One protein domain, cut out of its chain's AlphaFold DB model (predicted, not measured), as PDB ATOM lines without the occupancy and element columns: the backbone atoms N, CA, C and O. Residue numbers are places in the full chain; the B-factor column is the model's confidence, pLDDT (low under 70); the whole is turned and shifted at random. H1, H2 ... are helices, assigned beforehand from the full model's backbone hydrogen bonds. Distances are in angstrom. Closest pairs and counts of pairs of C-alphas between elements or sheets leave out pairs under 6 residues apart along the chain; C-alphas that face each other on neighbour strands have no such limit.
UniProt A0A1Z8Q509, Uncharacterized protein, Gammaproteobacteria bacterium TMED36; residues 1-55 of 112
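Overview. This is residues 1 to 55 of the 112 residues of an uncharacterized protein of Gammaproteobacteria bacterium TMED36 (UniProt A0A1Z8Q509). Two long helices, H1 and then H2, meet near their ends in a wide, open V, with few contacts between them. Residues 51 to 55 fold back beside the far end of H2. The printed part has 55 residues with two named helices and no named strand, and its class is all helix. It is extended, with a radius of gyration of the C-alphas of 19.9 A and spans of 64 by 24 by 11 A.

Along the chain. Find C-alpha 4 at (234.484, 207.978, 136.494); from there H1, residues 4 to 28, runs 36.4 A to C-alpha 28 at (209.842, 200.013, 162.009). After a tight link of 2 residues, H2, residues 31 to 50, runs 28.2 A to C-alpha 50 at (188.765, 178.930, 152.672).

Arrangement. Look at Gln 25 and Phe 31, whose C-alphas, 6.4 A apart, are the closest of H1 and H2. The helices are close but not clearly touching, with 1 pair of C-alphas within 8 A. They run the same way at a steep tilt of 59 degrees. In H1 and H2 every O i to N i+4 pair is within hydrogen-bond range.

Size, cuts and confidence. The C-alphas of Met 1 and Lys 51 are the two farthest apart, at 63.9 A. The printed part has no cut. Look for low confidence in residues 1 to 18, 20 to 21, 24, 28 and 32, each under 70.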
ATOM      1  N   MET A   1     234.275 214.051 129.146       42.53
ATOM      2  CA  MET A   1     233.550 213.906 130.426       42.53
ATOM      3  C   MET A   1     233.373 212.420 130.661       42.53
ATOM      4  O   MET A   1     232.672 211.771 129.896       42.53
ATOM      5  N   GLY A   2     234.229 211.868 131.522       41.91
ATOM      6  CA  GLY A   2     234.627 210.459 131.519       41.91
ATOM      7  C   GLY A   2     233.819 209.595 132.484       41.91
ATOM      8  O   GLY A   2     233.239 210.092 133.441       41.91
ATOM      9  N   LYS A   3     233.811 208.287 132.220       46.28
ATOM     10  CA  LYS A   3     233.093 207.221 132.945       46.28
ATOM     11  C   LYS A   3     233.209 207.252 134.485       46.28
ATOM     12  O   LYS A   3     232.342 206.681 135.141       46.28
ATOM     13  N   ASP A   4     234.216 207.917 135.049       47.69
ATOM     14  CA  ASP A   4     234.484 207.978 136.494       47.69
ATOM     15  C   ASP A   4     233.448 208.776 137.295       47.69
ATOM     16  O   ASP A   4     233.168 208.434 138.447       47.69
ATOM     17  N   ASP A   5     232.831 209.796 136.693       44.16
ATOM     18  CA  ASP A   5     231.812 210.588 137.388       44.16
ATOM     19  C   ASP A   5     230.551 209.744 137.624       44.16
ATOM     20  O   ASP A   5     230.022 209.717 138.734       44.16
ATOM     21  N   ASN A   6     230.132 208.947 136.632       49.28
ATOM     22  CA  ASN A   6     228.984 208.041 136.763       49.28
ATOM     23  C   ASN A   6     229.173 206.998 137.875       49.28
ATOM     24  O   ASN A   6     228.220 206.688 138.587       49.28
ATOM     25  N   ILE A   7     230.390 206.475 138.058       49.44
ATOM     26  CA  ILE A   7     230.677 205.472 139.096       49.44
ATOM     27  C   ILE A   7     230.585 206.101 140.495       49.44
ATOM     28  O   ILE A   7     230.011 205.497 141.402       49.44
ATOM     29  N   LYS A   8     231.068 207.338 140.668       47.25
ATOM     30  CA  LYS A   8     230.959 208.070 141.941       47.25
ATOM     31  C   LYS A   8     229.511 208.393 142.312       47.25
ATOM     32  O   LYS A   8     229.133 208.211 143.465       47.25
ATOM     33  N   TRP A   9     228.688 208.825 141.353       47.69
ATOM     34  CA  TRP A   9     227.272 209.128 141.606       47.69
ATOM     35  C   TRP A   9     226.454 207.882 141.973       47.69
ATOM     36  O   TRP A   9     225.623 207.940 142.882       47.69
ATOM     37  N   ILE A  10     226.722 206.742 141.326       50.88
ATOM     38  CA  ILE A  10     226.070 205.461 141.643       50.88
ATOM     39  C   ILE A  10     226.465 204.973 143.048       50.88
ATOM     40  O   ILE A  10     225.600 204.532 143.809       50.88
ATOM     41  N   ASP A  11     227.739 205.095 143.437       55.50
ATOM     42  CA  ASP A  11     228.210 204.702 144.776       55.50
ATOM     43  C   ASP A  11     227.600 205.581 145.888       55.50
ATOM     44  O   ASP A  11     227.149 205.072 146.918       55.50
ATOM     45  N   ILE A  12     227.483 206.894 145.653       58.84
ATOM     46  CA  ILE A  12     226.823 207.834 146.576       58.84
ATOM     47  C   ILE A  12     225.331 207.501 146.732       58.84
ATOM     48  O   ILE A  12     224.839 207.398 147.859       58.84
ATOM     49  N   GLY A  13     224.611 207.272 145.628       56.59
ATOM     50  CA  GLY A  13     223.189 206.907 145.662       56.59
ATOM     51  C   GLY A  13     222.930 205.573 146.374       56.59
ATOM     52  O   GLY A  13     221.971 205.439 147.140       56.59
ATOM     53  N   THR A  14     223.832 204.606 146.202       60.12
ATOM     54  CA  THR A  14     223.748 203.291 146.855       60.12
ATOM     55  C   THR A  14     223.998 203.393 148.361       60.12
ATOM     56  O   THR A  14     223.288 202.769 149.154       60.12
ATOM     57  N   LYS A  15     224.974 204.207 148.788       64.62
ATOM     58  CA  LYS A  15     225.252 204.465 150.212       64.62
ATOM     59  C   LYS A  15     224.096 205.181 150.904       64.62
ATOM     60  O   LYS A  15     223.665 204.732 151.964       64.62
ATOM     61  N   LEU A  16     223.543 206.219 150.274       63.06
ATOM     62  CA  LEU A  16     222.399 206.960 150.805       63.06
ATOM     63  C   LEU A  16     221.171 206.052 150.972       63.06
ATOM     64  O   LEU A  16     220.517 206.066 152.013       63.06
ATOM     65  N   THR A  17     220.903 205.201 149.979       61.94
ATOM     66  CA  THR A  17     219.820 204.208 150.041       61.94
ATOM     67  C   THR A  17     220.026 203.224 151.195       61.94
ATOM     68  O   THR A  17     219.098 202.973 151.963       61.94
ATOM     69  N   LYS A  18     221.247 202.709 151.389       69.19
ATOM     70  CA  LYS A  18     221.568 201.804 152.508       69.19
ATOM     71  C   LYS A  18     221.394 202.470 153.875       69.19
ATOM     72  O   LYS A  18     220.889 201.833 154.798       69.19
ATOM     73  N   GLU A  19     221.790 203.731 154.030       70.31
ATOM     74  CA  GLU A  19     221.583 204.474 155.280       70.31
ATOM     75  C   GLU A  19     220.105 204.749 155.563       70.31
ATOM     76  O   GLU A  19     219.654 204.591 156.701       70.31
ATOM     77  N   LEU A  20     219.335 205.109 154.533       69.94
ATOM     78  CA  LEU A  20     217.886 205.280 154.636       69.94
ATOM     79  C   LEU A  20     217.202 203.977 155.062       69.94
ATOM     80  O   LEU A  20     216.386 203.996 155.983       69.94
ATOM     81  N   LEU A  21     217.574 202.846 154.456       66.94
ATOM     82  CA  LEU A  21     217.053 201.527 154.825       66.94
ATOM     83  C   LEU A  21     217.385 201.176 156.280       66.94
ATOM     84  O   LEU A  21     216.487 200.792 157.025       66.94
ATOM     85  N   LYS A  22     218.630 201.396 156.726       73.62
ATOM     86  CA  LYS A  22     219.028 201.179 158.129       73.62
ATOM     87  C   LYS A  22     218.232 202.039 159.110       73.62
ATOM     88  O   LYS A  22     217.810 201.554 160.156       73.62
ATOM     89  N   ARG A  23     218.011 203.318 158.785       72.12
ATOM     90  CA  ARG A  23     217.171 204.209 159.605       72.12
ATOM     91  C   ARG A  23     215.740 203.693 159.693       72.12
ATOM     92  O   ARG A  23     215.186 203.632 160.784       72.12
ATOM     93  N   LYS A  24     215.172 203.264 158.568       68.81
ATOM     94  CA  LYS A  24     213.814 202.722 158.525       68.81
ATOM     95  C   LYS A  24     213.690 201.396 159.280       68.81
ATOM     96  O   LYS A  24     212.714 201.230 159.998       68.81
ATOM     97  N   GLN A  25     214.684 200.509 159.230       72.88
ATOM     98  CA  GLN A  25     214.704 199.304 160.076       72.88
ATOM     99  C   GLN A  25     214.750 199.644 161.569       72.88
ATOM    100  O   GLN A  25     214.114 198.980 162.378       72.88
ATOM    101  N   LYS A  26     215.454 200.713 161.957       76.31
ATOM    102  CA  LYS A  26     215.456 201.178 163.351       76.31
ATOM    103  C   LYS A  26     214.090 201.721 163.793       76.31
ATOM    104  O   LYS A  26     213.722 201.547 164.949       76.31
ATOM    105  N   GLU A  27     213.364 202.389 162.897       72.31
ATOM    106  CA  GLU A  27     212.035 202.958 163.169       72.31
ATOM    107  C   GLU A  27     210.926 201.895 163.201       72.31
ATOM    108  O   GLU A  27     210.061 201.939 164.070       72.31
ATOM    109  N   TYR A  28     210.943 200.954 162.254       69.25
ATOM    110  CA  TYR A  28     209.842 200.013 162.009       69.25
ATOM    111  C   TYR A  28     210.147 198.573 162.443       69.25
ATOM    112  O   TYR A  28     209.279 197.706 162.343       69.25
ATOM    113  N   GLY A  29     211.359 198.303 162.926       72.69
ATOM    114  CA  GLY A  29     211.830 196.955 163.227       72.69
ATOM    115  C   GLY A  29     212.409 196.236 162.007       72.69
ATOM    116  O   GLY A  29     212.472 196.770 160.896       72.69
ATOM    117  N   ASP A  30     212.865 195.007 162.240       78.75
ATOM    118  CA  ASP A  30     213.503 194.185 161.218       78.75
ATOM    119  C   ASP A  30     212.534 193.844 160.073       78.75
ATOM    120  O   ASP A  30     211.429 193.338 160.282       78.75
ATOM    121  N   PHE A  31     212.946 194.144 158.842       71.00
ATOM    122  CA  PHE A  31     212.075 194.024 157.672       71.00
ATOM    123  C   PHE A  31     211.772 192.580 157.299       71.00
ATOM    124  O   PHE A  31     210.657 192.296 156.868       71.00
ATOM    125  N   GLU A  32     212.735 191.681 157.475       69.44
ATOM    126  CA  GLU A  32     212.565 190.264 157.173       69.44
ATOM    127  C   GLU A  32     211.565 189.631 158.144       69.44
ATOM    128  O   GLU A  32     210.584 189.012 157.728       69.44
ATOM    129  N   SER A  33     211.728 189.912 159.437       74.50
ATOM    130  CA  SER A  33     210.801 189.509 160.495       74.50
ATOM    131  C   SER A  33     209.393 190.060 160.254       74.50
ATOM    132  O   SER A  33     208.407 189.323 160.342       74.50
ATOM    133  N   ASN A  34     209.279 191.338 159.888       75.00
ATOM    134  CA  ASN A  34     207.995 191.963 159.575       75.00
ATOM    135  C   ASN A  34     207.331 191.322 158.347       75.00
ATOM    136  O   ASN A  34     206.139 191.004 158.385       75.00
ATOM    137  N   ALA A  35     208.089 191.083 157.272       71.25
ATOM    138  CA  ALA A  35     207.587 190.410 156.078       71.25
ATOM    139  C   ALA A  35     207.119 188.983 156.398       71.25
ATOM    140  O   ALA A  35     206.030 188.577 155.992       71.25
ATOM    141  N   TYR A  36     207.880 188.243 157.202       75.12
ATOM    142  CA  TYR A  36     207.502 186.908 157.651       75.12
ATOM    143  C   TYR A  36     206.191 186.899 158.452       75.12
ATOM    144  O   TYR A  36     205.307 186.073 158.202       75.12
ATOM    145  N   ILE A  37     206.029 187.837 159.392       80.00
ATOM    146  CA  ILE A  37     204.809 187.968 160.202       80.00
ATOM    147  C   ILE A  37     203.604 188.304 159.318       80.00
ATOM    148  O   ILE A  37     202.558 187.665 159.452       80.00
ATOM    149  N   ILE A  38     203.746 189.247 158.383       79.81
ATOM    150  CA  ILE A  38     202.669 189.617 157.455       79.81
ATOM    151  C   ILE A  38     202.290 188.432 156.560       79.81
ATOM    152  O   ILE A  38     201.102 188.147 156.399       79.81
ATOM    153  N   ALA A  39     203.265 187.690 156.026       78.12
ATOM    154  CA  ALA A  39     203.001 186.499 155.218       78.12
ATOM    155  C   ALA A  39     202.208 185.440 156.005       78.12
ATOM    156  O   ALA A  39     201.235 184.879 155.492       78.12
ATOM    157  N   LYS A  40     202.574 185.200 157.274       81.50
ATOM    158  CA  LYS A  40     201.823 184.306 158.169       81.50
ATOM    159  C   LYS A  40     200.419 184.815 158.457       81.50
ATOM    160  O   LYS A  40     199.487 184.019 158.426       81.50
ATOM    161  N   PHE A  41     200.260 186.109 158.711       84.56
ATOM    162  CA  PHE A  41     198.953 186.706 158.960       84.56
ATOM    163  C   PHE A  41     198.016 186.525 157.757       84.56
ATOM    164  O   PHE A  41     196.910 186.006 157.914       84.56
ATOM    165  N   ILE A  42     198.487 186.861 156.548       83.69
ATOM    166  CA  ILE A  42     197.742 186.661 155.295       83.69
ATOM    167  C   ILE A  42     197.356 185.189 155.138       83.69
ATOM    168  O   ILE A  42     196.194 184.878 154.873       83.69
ATOM    169  N   LYS A  43     198.310 184.274 155.355       83.00
ATOM    170  CA  LYS A  43     198.052 182.835 155.324       83.00
ATOM    171  C   LYS A  43     196.940 182.440 156.291       83.00
ATOM    172  O   LYS A  43     195.983 181.807 155.859       83.00
ATOM    173  N   SER A  44     197.036 182.823 157.561       83.94
ATOM    174  CA  SER A  44     196.053 182.445 158.579       83.94
ATOM    175  C   SER A  44     194.645 182.930 158.233       83.94
ATOM    176  O   SER A  44     193.694 182.163 158.360       83.94
ATOM    177  N   VAL A  45     194.499 184.162 157.738       87.19
ATOM    178  CA  VAL A  45     193.195 184.685 157.295       87.19
ATOM    179  C   VAL A  45     192.647 183.869 156.122       87.19
ATOM    180  O   VAL A  45     191.491 183.448 156.153       87.19
ATOM    181  N   LEU A  46     193.470 183.593 155.107       83.19
ATOM    182  CA  LEU A  46     193.046 182.821 153.936       83.19
ATOM    183  C   LEU A  46     192.685 181.373 154.285       83.19
ATOM    184  O   LEU A  46     191.746 180.829 153.706       83.19
ATOM    185  N   GLU A  47     193.399 180.746 155.219       89.19
ATOM    186  CA  GLU A  47     193.097 179.388 155.685       89.19
ATOM    187  C   GLU A  47     191.750 179.329 156.421       89.19
ATOM    188  O   GLU A  47     190.972 178.400 156.202       89.19
ATOM    189  N   VAL A  48     191.438 180.344 157.239       91.12
ATOM    190  CA  VAL A  48     190.145 180.461 157.933       91.12
ATOM    191  C   VAL A  48     189.002 180.653 156.937       91.12
ATOM    192  O   VAL A  48     188.003 179.937 157.005       91.12
ATOM    193  N   VAL A  49     189.151 181.588 155.994       90.19
ATOM    194  CA  VAL A  49     188.108 181.905 155.004       90.19
ATOM    195  C   VAL A  49     187.839 180.714 154.083       90.19
ATOM    196  O   VAL A  49     186.684 180.374 153.839       90.19
ATOM    197  N   ASN A  50     188.893 180.042 153.615       86.94
ATOM    198  CA  ASN A  50     188.765 178.930 152.672       86.94
ATOM    199  C   ASN A  50     188.560 177.565 153.351       86.94
ATOM    200  O   ASN A  50     188.408 176.564 152.654       86.94
ATOM    201  N   LYS A  51     188.570 177.503 154.693       91.00
ATOM    202  CA  LYS A  51     188.448 176.273 155.502       91.00
ATOM    203  C   LYS A  51     189.426 175.158 155.103       91.00
ATOM    204  O   LYS A  51     189.134 173.976 155.274       91.00
ATOM    205  N   GLN A  52     190.592 175.524 154.581       89.00
ATOM    206  CA  GLN A  52     191.619 174.588 154.133       89.00
ATOM    207  C   GLN A  52     193.008 175.119 154.469       89.00
ATOM    208  O   GLN A  52     193.214 176.330 154.524       89.00
ATOM    209  N   LYS A  53     193.973 174.215 154.660       85.56
ATOM    210  CA  LYS A  53     195.379 174.603 154.812       85.56
ATOM    211  C   LYS A  53     195.931 175.084 153.475       85.56
ATOM    212  O   LYS A  53     195.694 174.459 152.445       85.56
ATOM    213  N   LEU A  54     196.699 176.164 153.504       80.38
ATOM    214  CA  LEU A  54     197.262 176.800 152.320       80.38
ATOM    215  C   LEU A  54     198.779 176.912 152.447       80.38
ATOM    216  O   LEU A  54     199.333 177.237 153.500       80.38
ATOM    217  N   LYS A  55     199.475 176.680 151.335       77.31
ATOM    218  CA  LYS A  55     200.886 177.044 151.214       77.31
ATOM    219  C   LYS A  55     200.943 178.443 150.611       77.31
ATOM    220  O   LYS A  55     200.778 178.606 149.409       77.31
TER     221      LYS A  55